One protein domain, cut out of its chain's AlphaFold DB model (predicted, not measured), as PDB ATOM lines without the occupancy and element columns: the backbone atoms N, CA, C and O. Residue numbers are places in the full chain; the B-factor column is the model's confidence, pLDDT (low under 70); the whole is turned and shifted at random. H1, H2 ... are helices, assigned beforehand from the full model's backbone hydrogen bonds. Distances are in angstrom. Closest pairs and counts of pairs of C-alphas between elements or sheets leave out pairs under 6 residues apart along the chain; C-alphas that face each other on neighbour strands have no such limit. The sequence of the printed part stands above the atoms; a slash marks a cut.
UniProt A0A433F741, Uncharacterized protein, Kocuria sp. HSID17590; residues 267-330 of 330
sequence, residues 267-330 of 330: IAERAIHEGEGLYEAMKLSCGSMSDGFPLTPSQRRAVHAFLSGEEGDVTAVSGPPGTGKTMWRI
ATOM      1  N   ILE A 267     -32.668 -33.476 -28.571       73.00
ATOM      2  CA  ILE A 267     -31.420 -34.231 -28.649       73.00
ATOM      3  C   ILE A 267     -30.266 -33.236 -28.527       73.00
ATOM      4  O   ILE A 267     -30.127 -32.313 -29.329       73.00
ATOM      5  N   ALA A 268     -29.448 -33.385 -27.486       74.88
ATOM      6  CA  ALA A 268     -28.253 -32.568 -27.329       74.88
ATOM      7  C   ALA A 268     -27.214 -32.942 -28.397       74.88
ATOM      8  O   ALA A 268     -27.018 -34.122 -28.674       74.88
ATOM      9  N   GLU A 269     -26.464 -31.962 -28.918       71.88
ATOM     10  CA  GLU A 269     -25.454 -32.198 -29.968       71.88
ATOM     11  C   GLU A 269     -24.439 -33.299 -29.614       71.88
ATOM     12  O   GLU A 269     -23.901 -33.971 -30.487       71.88
ATOM     13  N   ARG A 270     -24.171 -33.493 -28.317       74.56
ATOM     14  CA  ARG A 270     -23.208 -34.481 -27.816       74.56
ATOM     15  C   ARG A 270     -23.715 -35.913 -27.960       74.56
ATOM     16  O   ARG A 270     -22.900 -36.791 -28.210       74.56
ATOM     17  N   ALA A 271     -25.030 -36.112 -27.882       80.38
ATOM     18  CA  ALA A 271     -25.658 -37.424 -28.001       80.38
ATOM     19  C   ALA A 271     -25.512 -38.019 -29.412       80.38
ATOM     20  O   ALA A 271     -25.533 -39.231 -29.578       80.38
ATOM     21  N   ILE A 272     -25.287 -37.177 -30.427       79.50
ATOM     22  CA  ILE A 272     -25.128 -37.591 -31.831       79.50
ATOM     23  C   ILE A 272     -23.889 -38.479 -32.022       79.50
ATOM     24  O   ILE A 272     -23.858 -39.334 -32.901       79.50
ATOM     25  N   HIS A 273     -22.839 -38.268 -31.222       84.44
ATOM     26  CA  HIS A 273     -21.572 -39.004 -31.334       84.44
ATOM     27  C   HIS A 273     -21.436 -40.135 -30.308       84.44
ATOM     28  O   HIS A 273     -20.380 -40.760 -30.242       84.44
ATOM     29  N   GLU A 274     -22.464 -40.400 -29.500       83.19
ATOM     30  CA  GLU A 274     -22.442 -41.487 -28.517       83.19
ATOM     31  C   GLU A 274     -22.563 -42.863 -29.199       83.19
ATOM     32  O   GLU A 274     -23.222 -43.018 -30.229       83.19
ATOM     33  N   GLY A 275     -21.908 -43.882 -28.629       83.44
ATOM     34  CA  GLY A 275     -21.906 -45.242 -29.179       83.44
ATOM     35  C   GLY A 275     -21.359 -45.303 -30.610       83.44
ATOM     36  O   GLY A 275     -20.249 -44.844 -30.879       83.44
ATOM     37  N   GLU A 276     -22.142 -45.872 -31.530       82.44
ATOM     38  CA  GLU A 276     -21.809 -45.955 -32.962       82.44
ATOM     39  C   GLU A 276     -22.220 -44.699 -33.758       82.44
ATOM     40  O   GLU A 276     -21.916 -44.593 -34.946       82.44
ATOM     41  N   GLY A 277     -22.855 -43.705 -33.120       81.81
ATOM     42  CA  GLY A 277     -23.428 -42.534 -33.797       81.81
ATOM     43  C   GLY A 277     -22.409 -41.681 -34.558       81.81
ATOM     44  O   GLY A 277     -22.707 -41.165 -35.634       81.81
ATOM     45  N   LEU A 278     -21.163 -41.592 -34.069       82.06
ATOM     46  CA  LEU A 278     -20.083 -40.923 -34.805       82.06
ATOM     47  C   LEU A 278     -19.767 -41.638 -36.126       82.06
ATOM     48  O   LEU A 278     -19.585 -40.977 -37.144       82.06
ATOM     49  N   TYR A 279     -19.694 -42.968 -36.107       80.88
ATOM     50  CA  TYR A 279     -19.351 -43.768 -37.279       80.88
ATOM     51  C   TYR A 279     -20.457 -43.715 -38.338       80.88
ATOM     52  O   TYR A 279     -20.163 -43.501 -39.513       80.88
ATOM     53  N   GLU A 280     -21.721 -43.819 -37.926       81.62
ATOM     54  CA  GLU A 280     -22.864 -43.710 -38.839       81.62
ATOM     55  C   GLU A 280     -22.987 -42.305 -39.442       81.62
ATOM     56  O   GLU A 280     -23.103 -42.158 -40.659       81.62
ATOM     57  N   ALA A 281     -22.835 -41.256 -38.630       81.06
ATOM     58  CA  ALA A 281     -22.849 -39.889 -39.138       81.06
ATOM     59  C   ALA A 281     -21.669 -39.592 -40.084       81.06
ATOM     60  O   ALA A 281     -21.826 -38.844 -41.047       81.06
ATOM     61  N   MET A 282     -20.502 -40.213 -39.858       78.38
ATOM     62  CA  MET A 282     -19.353 -40.107 -40.767       78.38
ATOM     63  C   MET A 282     -19.615 -40.734 -42.140       78.38
ATOM     64  O   MET A 282     -19.128 -40.205 -43.137       78.38
ATOM     65  N   LYS A 283     -20.373 -41.837 -42.218       78.88
ATOM     66  CA  LYS A 283     -20.762 -42.444 -43.505       78.88
ATOM     67  C   LYS A 283     -21.700 -41.543 -44.302       78.88
ATOM     68  O   LYS A 283     -21.597 -41.496 -45.523       78.88
ATOM     69  N   LEU A 284     -22.608 -40.853 -43.609       76.25
ATOM     70  CA  LEU A 284     -23.547 -39.910 -44.216       76.25
ATOM     71  C   LEU A 284     -22.842 -38.620 -44.654       76.25
ATOM     72  O   LEU A 284     -23.170 -38.047 -45.693       76.25
ATOM     73  N   SER A 285     -21.838 -38.168 -43.897       75.38
ATOM     74  CA  SER A 285     -21.057 -36.986 -44.246       75.38
ATOM     75  C   SER A 285     -20.110 -37.276 -45.417       75.38
ATOM     76  O   SER A 285     -19.010 -37.792 -45.237       75.38
ATOM     77  N   CYS A 286     -20.508 -36.905 -46.633       61.06
ATOM     78  CA  CYS A 286     -19.709 -37.120 -47.847       61.06
ATOM     79  C   CYS A 286     -18.560 -36.105 -48.044       61.06
ATOM     80  O   CYS A 286     -18.036 -35.980 -49.150       61.06
ATOM     81  N   GLY A 287     -18.142 -35.366 -47.008       58.38
ATOM     82  CA  GLY A 287     -17.057 -34.398 -47.150       58.38
ATOM     83  C   GLY A 287     -16.575 -33.750 -45.856       58.38
ATOM     84  O   GLY A 287     -17.317 -33.565 -44.893       58.38
ATOM     85  N   SER A 288     -15.301 -33.362 -45.872       59.38
ATOM     86  CA  SER A 288     -14.730 -32.344 -44.993       59.38
ATOM     87  C   SER A 288     -14.326 -31.157 -45.864       59.38
ATOM     88  O   SER A 288     -13.992 -31.348 -47.035       59.38
ATOM     89  N   MET A 289     -14.346 -29.936 -45.326       59.88
ATOM     90  CA  MET A 289     -13.679 -28.823 -46.005       59.88
ATOM     91  C   MET A 289     -12.192 -29.152 -46.211       59.88
ATOM     92  O   MET A 289     -11.633 -29.974 -45.487       59.88
ATOM     93  N   SER A 290     -11.570 -28.521 -47.213       61.34
ATOM     94  CA  SER A 290     -10.163 -28.731 -47.583       61.34
ATOM     95  C   SER A 290      -9.223 -28.731 -46.373       61.34
ATOM     96  O   SER A 290      -9.475 -27.995 -45.419       61.34
ATOM     97  N   ASP A 291      -8.088 -29.429 -46.463       62.97
ATOM     98  CA  ASP A 291      -7.095 -29.554 -45.381       62.97
ATOM     99  C   ASP A 291      -6.630 -28.215 -44.769       62.97
ATOM    100  O   ASP A 291      -6.210 -28.174 -43.614       62.97
ATOM    101  N   GLY A 292      -6.737 -27.101 -45.504       64.88
ATOM    102  CA  GLY A 292      -6.422 -25.757 -45.004       64.88
ATOM    103  C   GLY A 292      -7.468 -25.135 -44.066       64.88
ATOM    104  O   GLY A 292      -7.136 -24.208 -43.332       64.88
ATOM    105  N   PHE A 293      -8.712 -25.628 -44.061       65.94
ATOM    106  CA  PHE A 293      -9.839 -25.065 -43.303       65.94
ATOM    107  C   PHE A 293     -10.763 -26.168 -42.753       65.94
ATOM    108  O   PHE A 293     -11.914 -26.276 -43.176       65.94
ATOM    109  N   PRO A 294     -10.293 -27.019 -41.824       73.19
ATOM    110  CA  PRO A 294     -11.101 -28.112 -41.302       73.19
ATOM    111  C   PRO A 294     -12.282 -27.604 -40.468       73.19
ATOM    112  O   PRO A 294     -12.175 -26.635 -39.712       73.19
ATOM    113  N   LEU A 295     -13.399 -28.331 -40.534       76.19
ATOM    114  CA  LEU A 295     -14.564 -28.064 -39.692       76.19
ATOM    115  C   LEU A 295     -14.225 -28.285 -38.212       76.19
ATOM    116  O   LEU A 295     -13.714 -29.350 -37.832       76.19
ATOM    117  N   THR A 296     -14.574 -27.313 -37.363       78.12
ATOM    118  CA  THR A 296     -14.398 -27.449 -35.910       78.12
ATOM    119  C   THR A 296     -15.328 -28.538 -35.341       78.12
ATOM    120  O   THR A 296     -16.278 -28.965 -36.004       78.12
ATOM    121  N   PRO A 297     -15.091 -29.050 -34.119       79.25
ATOM    122  CA  PRO A 297     -15.903 -30.143 -33.576       79.25
ATOM    123  C   PRO A 297     -17.403 -29.836 -33.423       79.25
ATOM    124  O   PRO A 297     -18.221 -30.712 -33.682       79.25
ATOM    125  N   SER A 298     -17.782 -28.620 -33.018       76.88
ATOM    126  CA  SER A 298     -19.195 -28.205 -32.866       76.88
ATOM    127  C   SER A 298     -19.908 -28.106 -34.212       76.88
ATOM    128  O   SER A 298     -20.995 -28.620 -34.426       76.88
ATOM    129  N   GLN A 299     -19.213 -27.494 -35.146       77.31
ATOM    130  CA  GLN A 299     -19.517 -27.363 -36.555       77.31
ATOM    131  C   GLN A 299     -19.755 -28.728 -37.238       77.31
ATOM    132  O   GLN A 299     -20.808 -28.972 -37.822       77.31
ATOM    133  N   ARG A 300     -18.846 -29.688 -37.049       81.81
ATOM    134  CA  ARG A 300     -19.022 -31.075 -37.506       81.81
ATOM    135  C   ARG A 300     -20.245 -31.750 -36.880       81.81
ATOM    136  O   ARG A 300     -20.984 -32.434 -37.578       81.81
ATOM    137  N   ARG A 301     -20.487 -31.536 -35.582       80.81
ATOM    138  CA  ARG A 301     -21.696 -32.039 -34.906       80.81
ATOM    139  C   ARG A 301     -22.975 -31.442 -35.483       80.81
ATOM    140  O   ARG A 301     -23.936 -32.181 -35.616       80.81
ATOM    141  N   ALA A 302     -22.979 -30.169 -35.867       81.06
ATOM    142  CA  ALA A 302     -24.134 -29.545 -36.510       81.06
ATOM    143  C   ALA A 302     -24.459 -30.186 -37.871       81.06
ATOM    144  O   ALA A 302     -25.622 -30.463 -38.144       81.06
ATOM    145  N   VAL A 303     -23.446 -30.499 -38.689       82.00
ATOM    146  CA  VAL A 303     -23.645 -31.242 -39.953       82.00
ATOM    147  C   VAL A 303     -24.167 -32.643 -39.687       82.00
ATOM    148  O   VAL A 303     -25.116 -33.075 -40.326       82.00
ATOM    149  N   HIS A 304     -23.579 -33.345 -38.721       85.62
ATOM    150  CA  HIS A 304     -24.040 -34.682 -38.356       85.62
ATOM    151  C   HIS A 304     -25.482 -34.642 -37.821       85.62
ATOM    152  O   HIS A 304     -26.258 -35.530 -38.136       85.62
ATOM    153  N   ALA A 305     -25.865 -33.600 -37.073       82.56
ATOM    154  CA  ALA A 305     -27.241 -33.393 -36.617       82.56
ATOM    155  C   ALA A 305     -28.210 -33.231 -37.790       82.56
ATOM    156  O   ALA A 305     -29.258 -33.863 -37.804       82.56
ATOM    157  N   PHE A 306     -27.834 -32.411 -38.773       82.38
ATOM    158  CA  PHE A 306     -28.646 -32.157 -39.957       82.38
ATOM    159  C   PHE A 306     -28.807 -33.410 -40.829       82.38
ATOM    160  O   PHE A 306     -29.916 -33.728 -41.238       82.38
ATOM    161  N   LEU A 307     -27.719 -34.149 -41.072       82.44
ATOM    162  CA  LEU A 307     -27.730 -35.364 -41.897       82.44
ATOM    163  C   LEU A 307     -28.461 -36.543 -41.245       82.44
ATOM    164  O   LEU A 307     -28.909 -37.440 -41.951       82.44
ATOM    165  N   SER A 308     -28.550 -36.555 -39.916       78.69
ATOM    166  CA  SER A 308     -29.296 -37.568 -39.165       78.69
ATOM    167  C   SER A 308     -30.778 -37.225 -38.988       78.69
ATOM    168  O   SER A 308     -31.500 -38.024 -38.397       78.69
ATOM    169  N   GLY A 309     -31.222 -36.044 -39.435       76.06
ATOM    170  CA  GLY A 309     -32.625 -35.643 -39.381       76.06
ATOM    171  C   GLY A 309     -33.476 -36.403 -40.397       76.06
ATOM    172  O   GLY A 309     -33.018 -36.746 -41.487       76.06
ATOM    173  N   GLU A 310     -34.729 -36.653 -40.045       77.88
ATOM    174  CA  GLU A 310     -35.733 -37.174 -40.968       77.88
ATOM    175  C   GLU A 310     -36.361 -36.043 -41.794       77.88
ATOM    176  O   GLU A 310     -36.234 -34.856 -41.482       77.88
ATOM    177  N   GLU A 311     -37.102 -36.405 -42.842       76.38
ATOM    178  CA  GLU A 311     -37.853 -35.433 -43.631       76.38
ATOM    179  C   GLU A 311     -38.821 -34.633 -42.741       76.38
ATOM    180  O   GLU A 311     -39.635 -35.191 -42.005       76.38
ATOM    181  N   GLY A 312     -38.703 -33.305 -42.787       74.44
ATOM    182  CA  GLY A 312     -39.467 -32.393 -41.937       74.44
ATOM    183  C   GLY A 312     -38.811 -32.028 -40.600       74.44
ATOM    184  O   GLY A 312     -39.390 -31.233 -39.859       74.44
ATOM    185  N   ASP A 313     -37.621 -32.549 -40.276       78.75
ATOM    186  CA  ASP A 313     -36.887 -32.123 -39.081       78.75
ATOM    187  C   ASP A 313     -36.289 -30.726 -39.226       78.75
ATOM    188  O   ASP A 313     -35.707 -30.347 -40.243       78.75
ATOM    189  N   VAL A 314     -36.381 -29.960 -38.139       76.81
ATOM    190  CA  VAL A 314     -35.792 -28.626 -38.040       76.81
ATOM    191  C   VAL A 314     -34.543 -28.698 -37.174       76.81
ATOM    192  O   VAL A 314     -34.616 -28.840 -35.953       76.81
ATOM    193  N   THR A 315     -33.376 -28.542 -37.799       78.06
ATOM    194  CA  THR A 315     -32.103 -28.446 -37.076       78.06
ATOM    195  C   THR A 315     -31.787 -26.986 -36.762       78.06
ATOM    196  O   THR A 315     -31.438 -26.201 -37.642       78.06
ATOM    197  N   ALA A 316     -31.880 -26.613 -35.487       76.06
ATOM    198  CA  ALA A 316     -31.492 -25.284 -35.023       76.06
ATOM    199  C   ALA A 316     -30.009 -25.257 -34.623       76.06
ATOM    200  O   ALA A 316     -29.606 -25.886 -33.644       76.06
ATOM    201  N   VAL A 317     -29.195 -24.481 -35.343       75.31
ATOM    202  CA  VAL A 317     -27.777 -24.272 -35.015       75.31
ATOM    203  C   VAL A 317     -27.611 -22.925 -34.319       75.31
ATOM    204  O   VAL A 317     -27.897 -21.874 -34.889       75.31
ATOM    205  N   SER A 318     -27.114 -22.940 -33.082       73.50
ATOM    206  CA  SER A 318     -26.839 -21.726 -32.306       73.50
ATOM    207  C   SER A 318     -25.346 -21.597 -31.998       73.50
ATOM    208  O   SER A 318     -24.652 -22.587 -31.783       73.50
ATOM    209  N   GLY A 319     -24.823 -20.368 -31.998       68.00
ATOM    210  CA  GLY A 319     -23.425 -20.112 -31.651       68.00
ATOM    211  C   GLY A 319     -23.096 -18.616 -31.533       68.00
ATOM    212  O   GLY A 319     -23.739 -17.811 -32.216       68.00
ATOM    213  N   PRO A 320     -22.089 -18.220 -30.727       65.56
ATOM    214  CA  PRO A 320     -21.652 -16.826 -30.572       65.56
ATOM    215  C   PRO A 320     -21.306 -16.139 -31.908       65.56
ATOM    216  O   PRO A 320     -20.960 -16.828 -32.877       65.56
ATOM    217  N   PRO A 321     -21.391 -14.802 -32.023       60.12
ATOM    218  CA  PRO A 321     -20.899 -14.085 -33.205       60.12
ATOM    219  C   PRO A 321     -19.425 -14.445 -33.495       60.12
ATOM    220  O   PRO A 321     -18.644 -14.645 -32.572       60.12
ATOM    221  N   GLY A 322     -19.059 -14.608 -34.774       58.78
ATOM    222  CA  GLY A 322     -17.700 -15.006 -35.195       58.78
ATOM    223  C   GLY A 322     -17.429 -16.516 -35.337       58.78
ATOM    224  O   GLY A 322     -16.367 -16.899 -35.807       58.78
ATOM    225  N   THR A 323     -18.388 -17.397 -35.024       59.91
ATOM    226  CA  THR A 323     -18.246 -18.876 -35.130       59.91
ATOM    227  C   THR A 323     -18.427 -19.460 -36.542       59.91
ATOM    228  O   THR A 323     -18.609 -20.666 -36.709       59.91
ATOM    229  N   GLY A 324     -18.399 -18.618 -37.578       56.12
ATOM    230  CA  GLY A 324     -18.467 -19.072 -38.969       56.12
ATOM    231  C   GLY A 324     -19.789 -19.738 -39.370       56.12
ATOM    232  O   GLY A 324     -19.773 -20.549 -40.284       56.12
ATOM    233  N   LYS A 325     -20.923 -19.412 -38.723       58.53
ATOM    234  CA  LYS A 325     -22.275 -19.957 -39.018       58.53
ATOM    235  C   LYS A 325     -22.717 -19.832 -40.488       58.53
ATOM    236  O   LYS A 325     -23.594 -20.567 -40.919       58.53
ATOM    237  N   THR A 326     -22.089 -18.956 -41.266       54.56
ATOM    238  CA  THR A 326     -22.363 -18.774 -42.701       54.56
ATOM    239  C   THR A 326     -21.628 -19.781 -43.597       54.56
ATOM    240  O   THR A 326     -22.052 -20.014 -44.718       54.56
ATOM    241  N   MET A 327     -20.560 -20.421 -43.106       50.59
ATOM    242  CA  MET A 327     -19.740 -21.389 -43.860       50.59
ATOM    243  C   MET A 327     -20.478 -22.715 -44.159       50.59
ATOM    244  O   MET A 327     -20.000 -23.527 -44.937       50.59
ATOM    245  N   TRP A 328     -21.645 -22.926 -43.542       48.81
ATOM    246  CA  TRP A 328     -22.412 -24.181 -43.507       48.81
ATOM    247  C   TRP A 328     -23.499 -24.267 -44.574       48.81
ATOM    248  O   TRP A 328     -24.114 -25.317 -44.717       48.81
ATOM    249  N   ARG A 329     -23.801 -23.156 -45.256       38.34
ATOM    250  CA  ARG A 329     -24.947 -23.060 -46.161       38.34
ATOM    251  C   ARG A 329     -24.537 -23.569 -47.545       38.34
ATOM    252  O   ARG A 329     -24.088 -22.783 -48.375       38.34
ATOM    253  N   ILE A 330     -24.638 -24.881 -47.737       35.91
ATOM    254  CA  ILE A 330     -24.666 -25.558 -49.042       35.91
ATOM    255  C   ILE A 330     -26.060 -26.149 -49.194       35.91
ATOM    256  O   ILE A 330     -26.526 -26.755 -48.202       35.91
TER     257      ILE A 330
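AT A GLANCE: This is residues 267 to 330 of the 330 residues of an uncharacterized protein of Kocuria sp. HSID17590 (UniProt A0A433F741). With little regular structure, the domain is a short helix, H3, in the middle, with the smaller H1 and H2 packed on it and two long loops around them. Residues 285 to 296 swing out from H2 and return to H3; residues 308 to 330 turn back past H3. The 64 printed residues include three named helices, in the order H1, H2, H3, and no named strand: all helix, with 24 residues in named elements. The whole is compact, radius of gyration of the C-alphas 11.9 A, spanning 28 by 25 by 20 A.

IN THESE COORDINATES: H3, residues 297 to 307, measures 15.4 A, from C-alpha 297 at (-15.903, -30.143, -33.576) to C-alpha 307 at (-27.730, -35.364, -41.897). H2, residues 277 to 284, measures 10.7 A. H1, residues 269 to 273, measures 8.0 A and begins at (-25.454, -32.198, -29.968).

HOW THE PARTS SIT: H3 touches H2, closest C-alphas Ala 281 and His 304, 5.4 A, at a steep tilt of 64 degrees, the same way. H3 touches H1, closest C-alphas Glu 269 and Arg 301, 6.2 A. H1 and H2 touch only at the corner, closest C-alphas Ile 272 and Leu 278, 6.7 A. Every O i to N i+4 pair is within hydrogen-bond range in H2 and H3; H1 has 0 of 1, and 2 of 2 O i to N i+3 pairs.

THE WHOLE: The C-alphas farthest apart, Gly 292 and Gly 312, are 33.8 A apart. The printed part has no cut. The link from H2 to H3 is long. pLDDT is under 70 at residues 286 to 293 and 319 to 330.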